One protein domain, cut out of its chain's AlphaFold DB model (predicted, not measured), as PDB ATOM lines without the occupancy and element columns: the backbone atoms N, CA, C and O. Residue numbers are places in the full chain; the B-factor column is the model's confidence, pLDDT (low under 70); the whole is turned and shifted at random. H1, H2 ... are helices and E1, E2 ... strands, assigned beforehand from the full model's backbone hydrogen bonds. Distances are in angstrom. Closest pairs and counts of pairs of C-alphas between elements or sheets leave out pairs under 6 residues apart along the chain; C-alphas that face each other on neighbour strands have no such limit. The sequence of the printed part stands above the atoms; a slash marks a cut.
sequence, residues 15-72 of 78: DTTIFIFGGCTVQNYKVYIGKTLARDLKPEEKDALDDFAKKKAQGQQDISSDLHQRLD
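This is residues 15 to 72 of the 78 residues of the protein "Pepsin-I3 domain-containing protein" of Ancylostoma ceylanicum (UniProt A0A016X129). A small twisted sheet of four strands, E1 to E4, makes one part, and a helical hairpin, H1 and H2, makes the other. The long H1 only grazes the sheet with its residues 46 to 53, and the short H2 folds back beside H1, off the sheet. The 58 printed residues hold E1, E2, E3, E4, H1, H2 in that order, of mixed class. The sheet, order E1 - E2 - E3 - E4, is a meander, each strand the antiparallel neighbour of the one before. The whole is compact, with a radius of gyration of the C-alphas of 11.1 A, spanning 30 by 22 by 22 A.

Find C-alpha 18 at (-10.416, -12.167, -0.381), where E1, residues 18 to 20, begins. Next come E2, residues 25 to 27, E3, residues 30 to 33, 9.9 A long, and E4, residues 36 to 40, 11.8 A. From C-alpha 43 at (5.928, -17.397, -5.695), H1 runs 20.8 A to residue 57. H2, residues 65 to 70, runs 8.7 A to C-alpha 70 at (5.987, -9.415, 4.587).

Look first at the hairpin E1 and E2, where N 19 and O 26 are 2.8 A apart. In the hairpin E2 and E3, N 25 and O 32 are 2.7 A apart; in the hairpin E3 and E4, N 31 and O 39 are 2.8 A apart. The strands' lines turn by 73 degrees from edge to edge. H1 and H2 touch, closest at the C-alphas of Ala 48 and Arg 70, 6.9 A; they run opposite ways at a steep tilt of 35.4 degrees, only just steep. H2 is apart from the four strands. In H1 and H2 every O i to N i+4 pair is within hydrogen-bond range.

The C-alphas farthest apart are those of Thr 36 and Gln 58, 30.4 A. The printed part has no cut and no long link. Mean pLDDT of the printed part is 76.8; look for values under 70 at residues 15 to 16, 59 to 70 and 72.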
ATOM      1  N   ASP A  15     -10.125 -19.422  -4.195       62.88
ATOM      2  CA  ASP A  15     -10.721 -18.507  -5.175       62.88
ATOM      3  C   ASP A  15     -11.763 -17.551  -4.559       62.88
ATOM      4  O   ASP A  15     -11.978 -16.446  -5.064       62.88
ATOM      5  N   THR A  16     -12.376 -17.947  -3.437       67.94
ATOM      6  CA  THR A  16     -13.356 -17.133  -2.693       67.94
ATOM      7  C   THR A  16     -12.756 -16.354  -1.525       67.94
ATOM      8  O   THR A  16     -13.417 -15.476  -0.970       67.94
ATOM      9  N   THR A  17     -11.508 -16.641  -1.149       74.81
ATOM     10  CA  THR A  17     -10.848 -15.940  -0.049       74.81
ATOM     11  C   THR A  17     -10.280 -14.622  -0.554       74.81
ATOM     12  O   THR A  17      -9.332 -14.594  -1.339       74.81
ATOM     13  N   ILE A  18     -10.868 -13.524  -0.084       78.00
ATOM     14  CA  ILE A  18     -10.416 -12.167  -0.381       78.00
ATOM     15  C   ILE A  18      -9.737 -11.618   0.866       78.00
ATOM     16  O   ILE A  18     -10.353 -11.500   1.926       78.00
ATOM     17  N   PHE A  19      -8.467 -11.261   0.734       79.44
ATOM     18  CA  PHE A  19      -7.725 -10.557   1.766       79.44
ATOM     19  C   PHE A  19      -7.714  -9.069   1.440       79.44
ATOM     20  O   PHE A  19      -7.170  -8.651   0.420       79.44
ATOM     21  N   ILE A  20      -8.352  -8.274   2.293       78.62
ATOM     22  CA  ILE A  20      -8.423  -6.822   2.140       78.62
ATOM     23  C   ILE A  20      -7.316  -6.212   2.997       78.62
ATOM     24  O   ILE A  20      -7.328  -6.357   4.219       78.62
ATOM     25  N   PHE A  21      -6.373  -5.538   2.350       78.69
ATOM     26  CA  PHE A  21      -5.295  -4.786   2.983       78.69
ATOM     27  C   PHE A  21      -5.519  -3.282   2.766       78.69
ATOM     28  O   PHE A  21      -6.328  -2.881   1.930       78.69
ATOM     29  N   GLY A  22      -4.804  -2.435   3.512       72.44
ATOM     30  CA  GLY A  22      -5.045  -0.983   3.543       72.44
ATOM     31  C   GLY A  22      -4.915  -0.249   2.199       72.44
ATOM     32  O   GLY A  22      -5.500   0.817   2.049       72.44
ATOM     33  N   GLY A  23      -4.202  -0.818   1.219       74.25
ATOM     34  CA  GLY A  23      -4.019  -0.225  -0.116       74.25
ATOM     35  C   GLY A  23      -4.373  -1.145  -1.287       74.25
ATOM     36  O   GLY A  23      -4.404  -0.701  -2.434       74.25
ATOM     37  N   CYS A  24      -4.636  -2.429  -1.038       81.31
ATOM     38  CA  CYS A  24      -4.943  -3.381  -2.097       81.31
ATOM     39  C   CYS A  24      -5.709  -4.601  -1.581       81.31
ATOM     40  O   CYS A  24      -5.811  -4.863  -0.386       81.31
ATOM     41  N   THR A  25      -6.265  -5.358  -2.512       84.88
ATOM     42  CA  THR A  25      -7.068  -6.553  -2.269       84.88
ATOM     43  C   THR A  25      -6.383  -7.726  -2.928       84.88
ATOM     44  O   THR A  25      -6.041  -7.650  -4.102       84.88
ATOM     45  N   VAL A  26      -6.196  -8.819  -2.205       85.06
ATOM     46  CA  VAL A  26      -5.621 -10.036  -2.765       85.06
ATOM     47  C   VAL A  26      -6.696 -11.099  -2.849       85.06
ATOM     48  O   VAL A  26      -7.279 -11.486  -1.838       85.06
ATOM     49  N   GLN A  27      -6.951 -11.579  -4.060       83.81
ATOM     50  CA  GLN A  27      -7.886 -12.666  -4.319       83.81
ATOM     51  C   GLN A  27      -7.235 -13.644  -5.285       83.81
ATOM     52  O   GLN A  27      -6.734 -13.235  -6.327       83.81
ATOM     53  N   ASN A  28      -7.243 -14.934  -4.952       84.19
ATOM     54  CA  ASN A  28      -6.670 -15.981  -5.802       84.19
ATOM     55  C   ASN A  28      -5.218 -15.700  -6.255       84.19
ATOM     56  O   ASN A  28      -4.889 -15.782  -7.436       84.19
ATOM     57  N   TYR A  29      -4.359 -15.283  -5.320       85.31
ATOM     58  CA  TYR A  29      -2.972 -14.879  -5.599       85.31
ATOM     59  C   TYR A  29      -2.818 -13.746  -6.633       85.31
ATOM     60  O   TYR A  29      -1.746 -13.576  -7.216       85.31
ATOM     61  N   LYS A  30      -3.868 -12.953  -6.843       86.56
ATOM     62  CA  LYS A  30      -3.856 -11.752  -7.674       86.56
ATOM     63  C   LYS A  30      -4.036 -10.526  -6.798       86.56
ATOM     64  O   LYS A  30      -4.936 -10.495  -5.960       86.56
ATOM     65  N   VAL A  31      -3.187  -9.527  -7.010       86.50
ATOM     66  CA  VAL A  31      -3.271  -8.218  -6.368       86.50
ATOM     67  C   VAL A  31      -4.183  -7.316  -7.191       86.50
ATOM     68  O   VAL A  31      -3.941  -7.064  -8.373       86.50
ATOM     69  N   TYR A  32      -5.201  -6.782  -6.537       84.56
ATOM     70  CA  TYR A  32      -6.144  -5.809  -7.062       84.56
ATOM     71  C   TYR A  32      -5.981  -4.495  -6.318       84.56
ATOM     72  O   TYR A  32      -6.111  -4.451  -5.096       84.56
ATOM     73  N   ILE A  33      -5.748  -3.410  -7.045       85.38
ATOM     74  CA  ILE A  33      -5.709  -2.060  -6.483       85.38
ATOM     75  C   ILE A  33      -6.992  -1.362  -6.928       85.38
ATOM     76  O   ILE A  33      -7.235  -1.153  -8.120       85.38
ATOM     77  N   GLY A  34      -7.876  -1.089  -5.968       80.88
ATOM     78  CA  GLY A  34      -9.240  -0.651  -6.257       80.88
ATOM     79  C   GLY A  34     -10.026  -1.712  -7.035       80.88
ATOM     80  O   GLY A  34     -10.393  -2.745  -6.485       80.88
ATOM     81  N   LYS A  35     -10.308  -1.444  -8.318       78.56
ATOM     82  CA  LYS A  35     -11.049  -2.349  -9.225       78.56
ATOM     83  C   LYS A  35     -10.174  -2.949 -10.330       78.56
ATOM     84  O   LYS A  35     -10.688  -3.656 -11.194       78.56
ATOM     85  N   THR A  36      -8.877  -2.655 -10.322       82.81
ATOM     86  CA  THR A  36      -7.956  -3.025 -11.399       82.81
ATOM     87  C   THR A  36      -7.004  -4.108 -10.917       82.81
ATOM     88  O   THR A  36      -6.444  -4.009  -9.826       82.81
ATOM     89  N   LEU A  37      -6.805  -5.139 -11.742       85.31
ATOM     90  CA  LEU A  37      -5.741  -6.117 -11.539       85.31
ATOM     91  C   LEU A  37      -4.395  -5.404 -11.701       85.31
ATOM     92  O   LEU A  37      -4.073  -4.948 -12.796       85.31
ATOM     93  N   ALA A  38      -3.629  -5.302 -10.620       85.50
ATOM     94  CA  ALA A  38      -2.320  -4.663 -10.646       85.50
ATOM     95  C   ALA A  38      -1.239  -5.656 -11.083       85.50
ATOM     96  O   ALA A  38      -0.481  -5.387 -12.010       85.50
ATOM     97  N   ARG A  39      -1.177  -6.816 -10.415       86.12
ATOM     98  CA  ARG A  39      -0.197  -7.875 -10.692       86.12
ATOM     99  C   ARG A  39      -0.603  -9.205 -10.071       86.12
ATOM    100  O   ARG A  39      -1.385  -9.247  -9.124       86.12
ATOM    101  N   ASP A  40      -0.019 -10.287 -10.560       87.06
ATOM    102  CA  ASP A  40      -0.026 -11.580  -9.879       87.06
ATOM    103  C   ASP A  40       1.044 -11.602  -8.769       87.06
ATOM    104  O   ASP A  40       2.108 -10.992  -8.911       87.06
ATOM    105  N   LEU A  41       0.769 -12.294  -7.656       83.69
ATOM    106  CA  LEU A  41       1.754 -12.507  -6.590       83.69
ATOM    107  C   LEU A  41       2.908 -13.364  -7.116       83.69
ATOM    108  O   LEU A  41       2.690 -14.386  -7.780       83.69
ATOM    109  N   LYS A  42       4.135 -12.986  -6.760       86.75
ATOM    110  CA  LYS A  42       5.331 -13.803  -6.984       86.75
ATOM    111  C   LYS A  42       5.299 -15.050  -6.094       86.75
ATOM    112  O   LYS A  42       4.648 -15.016  -5.050       86.75
ATOM    113  N   PRO A  43       5.964 -16.156  -6.472       84.88
ATOM    114  CA  PRO A  43       5.928 -17.397  -5.695       84.88
ATOM    115  C   PRO A  43       6.304 -17.197  -4.218       84.88
ATOM    116  O   PRO A  43       5.626 -17.736  -3.352       84.88
ATOM    117  N   GLU A  44       7.269 -16.329  -3.917       82.56
ATOM    118  CA  GLU A  44       7.692 -16.036  -2.543       82.56
ATOM    119  C   GLU A  44       6.596 -15.316  -1.727       82.56
ATOM    120  O   GLU A  44       6.433 -15.552  -0.530       82.56
ATOM    121  N   GLU A  45       5.811 -14.452  -2.382       79.88
ATOM    122  CA  GLU A  45       4.667 -13.749  -1.783       79.88
ATOM    123  C   GLU A  45       3.474 -14.701  -1.586       79.88
ATOM    124  O   GLU A  45       2.706 -14.546  -0.633       79.88
ATOM    125  N   LYS A  46       3.313 -15.707  -2.462       85.31
ATOM    126  CA  LYS A  46       2.254 -16.723  -2.339       85.31
ATOM    127  C   LYS A  46       2.435 -17.567  -1.083       85.31
ATOM    128  O   LYS A  46       1.454 -17.776  -0.374       85.31
ATOM    129  N   ASP A  47       3.664 -17.989  -0.787       85.75
ATOM    130  CA  ASP A  47       3.980 -18.724   0.444       85.75
ATOM    131  C   ASP A  47       3.667 -17.887   1.694       85.75
ATOM    132  O   ASP A  47       3.003 -18.366   2.616       85.75
ATOM    133  N   ALA A  48       4.045 -16.602   1.701       82.56
ATOM    134  CA  ALA A  48       3.721 -15.695   2.804       82.56
ATOM    135  C   ALA A  48       2.201 -15.520   2.996       82.56
ATOM    136  O   ALA A  48       1.712 -15.511   4.130       82.56
ATOM    137  N   LEU A  49       1.444 -15.422   1.896       81.50
ATOM    138  CA  LEU A  49      -0.015 -15.333   1.931       81.50
ATOM    139  C   LEU A  49      -0.659 -16.634   2.426       81.50
ATOM    140  O   LEU A  49      -1.624 -16.581   3.185       81.50
ATOM    141  N   ASP A  50      -0.141 -17.796   2.028       84.38
ATOM    142  CA  ASP A  50      -0.634 -19.090   2.500       84.38
ATOM    143  C   ASP A  50      -0.379 -19.279   4.001       84.38
ATOM    144  O   ASP A  50      -1.259 -19.757   4.722       84.38
ATOM    145  N   ASP A  51       0.777 -18.855   4.507       84.00
ATOM    146  CA  ASP A  51       1.064 -18.885   5.943       84.00
ATOM    147  C   ASP A  51       0.172 -17.921   6.729       84.00
ATOM    148  O   ASP A  51      -0.325 -18.262   7.808       84.00
ATOM    149  N   PHE A  52      -0.102 -16.742   6.172       80.00
ATOM    150  CA  PHE A  52      -1.084 -15.819   6.728       80.00
ATOM    151  C   PHE A  52      -2.494 -16.418   6.732       80.00
ATOM    152  O   PHE A  52      -3.183 -16.362   7.751       80.00
ATOM    153  N   ALA A  53      -2.914 -17.041   5.628       79.69
ATOM    154  CA  ALA A  53      -4.214 -17.688   5.497       79.69
ATOM    155  C   ALA A  53      -4.384 -18.815   6.524       79.69
ATOM    156  O   ALA A  53      -5.432 -18.903   7.164       79.69
ATOM    157  N   LYS A  54      -3.343 -19.628   6.742       82.75
ATOM    158  CA  LYS A  54      -3.324 -20.670   7.780       82.75
ATOM    159  C   LYS A  54      -3.459 -20.073   9.181       82.75
ATOM    160  O   LYS A  54      -4.293 -20.543   9.949       82.75
ATOM    161  N   LYS A  55      -2.699 -19.020   9.508       77.88
ATOM    162  CA  LYS A  55      -2.766 -18.353  10.824       77.88
ATOM    163  C   LYS A  55      -4.126 -17.695  11.078       77.88
ATOM    164  O   LYS A  55      -4.700 -17.861  12.151       77.88
ATOM    165  N   LYS A  56      -4.694 -17.024  10.068       74.31
ATOM    166  CA  LYS A  56      -6.071 -16.497  10.103       74.31
ATOM    167  C   LYS A  56      -7.095 -17.612  10.316       74.31
ATOM    168  O   LYS A  56      -7.979 -17.459  11.153       74.31
ATOM    169  N   ALA A  57      -6.975 -18.727   9.589       75.75
ATOM    170  CA  ALA A  57      -7.869 -19.878   9.725       75.75
ATOM    171  C   ALA A  57      -7.781 -20.537  11.113       75.75
ATOM    172  O   ALA A  57      -8.773 -21.066  11.601       75.75
ATOM    173  N   GLN A  58      -6.625 -20.449  11.775       78.31
ATOM    174  CA  GLN A  58      -6.418 -20.890  13.159       78.31
ATOM    175  C   GLN A  58      -6.982 -19.911  14.211       78.31
ATOM    176  O   GLN A  58      -6.850 -20.159  15.406       78.31
ATOM    177  N   GLY A  59      -7.632 -18.816  13.797       63.91
ATOM    178  CA  GLY A  59      -8.254 -17.843  14.702       63.91
ATOM    179  C   GLY A  59      -7.282 -16.817  15.287       63.91
ATOM    180  O   GLY A  59      -7.659 -16.038  16.162       63.91
ATOM    181  N   GLN A  60      -6.041 -16.780  14.801       60.94
ATOM    182  CA  GLN A  60      -5.028 -15.852  15.281       60.94
ATOM    183  C   GLN A  60      -5.283 -14.462  14.675       60.94
ATOM    184  O   GLN A  60      -4.985 -14.199  13.508       60.94
ATOM    185  N   GLN A  61      -5.921 -13.584  15.455       58.44
ATOM    186  CA  GLN A  61      -6.181 -12.190  15.073       58.44
ATOM    187  C   GLN A  61      -4.950 -11.293  15.246       58.44
ATOM    188  O   GLN A  61      -4.835 -10.285  14.554       58.44
ATOM    189  N   ASP A  62      -4.026 -11.692  16.123       56.09
ATOM    190  CA  ASP A  62      -2.761 -11.001  16.351       56.09
ATOM    191  C   ASP A  62      -1.722 -11.501  15.346       56.09
ATOM    192  O   ASP A  62      -1.001 -12.489  15.533       56.09
ATOM    193  N   ILE A  63      -1.766 -10.878  14.180       61.25
ATOM    194  CA  ILE A  63      -0.856 -11.177  13.093       61.25
ATOM    195  C   ILE A  63       0.363 -10.301  13.336       61.25
ATOM    196  O   ILE A  63       0.302  -9.089  13.143       61.25
ATOM    197  N   SER A  64       1.441 -10.937  13.804       60.47
ATOM    198  CA  SER A  64       2.718 -10.288  14.112       60.47
ATOM    199  C   SER A  64       3.080  -9.243  13.054       60.47
ATOM    200  O   SER A  64       2.948  -9.499  11.854       60.47
ATOM    201  N   SER A  65       3.543  -8.075  13.497       61.53
ATOM    202  CA  SER A  65       3.951  -6.956  12.641       61.53
ATOM    203  C   SER A  65       4.961  -7.364  11.560       61.53
ATOM    204  O   SER A  65       4.933  -6.815  10.465       61.53
ATOM    205  N   ASP A  66       5.781  -8.384  11.831       62.06
ATOM    206  CA  ASP A  66       6.693  -9.007  10.862       62.06
ATOM    207  C   ASP A  66       5.947  -9.586   9.648       62.06
ATOM    208  O   ASP A  66       6.322  -9.372   8.499       62.06
ATOM    209  N   LEU A  67       4.822 -10.262   9.888       65.12
ATOM    210  CA  LEU A  67       4.013 -10.829   8.817       65.12
ATOM    211  C   LEU A  67       3.240  -9.738   8.069       65.12
ATOM    212  O   LEU A  67       3.086  -9.853   6.862       65.12
ATOM    213  N   HIS A  68       2.822  -8.662   8.743       65.44
ATOM    214  CA  HIS A  68       2.289  -7.479   8.059       65.44
ATOM    215  C   HIS A  68       3.329  -6.847   7.123       65.44
ATOM    216  O   HIS A  68       2.995  -6.537   5.985       65.44
ATOM    217  N   GLN A  69       4.588  -6.746   7.553       65.25
ATOM    218  CA  GLN A  69       5.687  -6.224   6.735       65.25
ATOM    219  C   GLN A  69       6.053  -7.150   5.564       65.25
ATOM    220  O   GLN A  69       6.479  -6.696   4.508       65.25
ATOM    221  N   ARG A  70       5.846  -8.462   5.703       65.75
ATOM    222  CA  ARG A  70       5.987  -9.415   4.587       65.75
ATOM    223  C   ARG A  70       4.811  -9.385   3.604       65.75
ATOM    224  O   ARG A  70       4.940  -9.904   2.498       65.75
ATOM    225  N   LEU A  71       3.683  -8.796   3.996       70.31
ATOM    226  CA  LEU A  71       2.481  -8.610   3.173       70.31
ATOM    227  C   LEU A  71       2.386  -7.179   2.621       70.31
ATOM    228  O   LEU A  71       1.325  -6.734   2.185       70.31
ATOM    229  N   ASP A  72       3.509  -6.467   2.594       69.31
ATOM    230  CA  ASP A  72       3.633  -5.084   2.135       69.31
ATOM    231  C   ASP A  72       3.557  -4.943   0.598       69.31
ATOM    232  O   ASP A  72       3.974  -3.958   0.004       69.31
TER     233      ASP A  72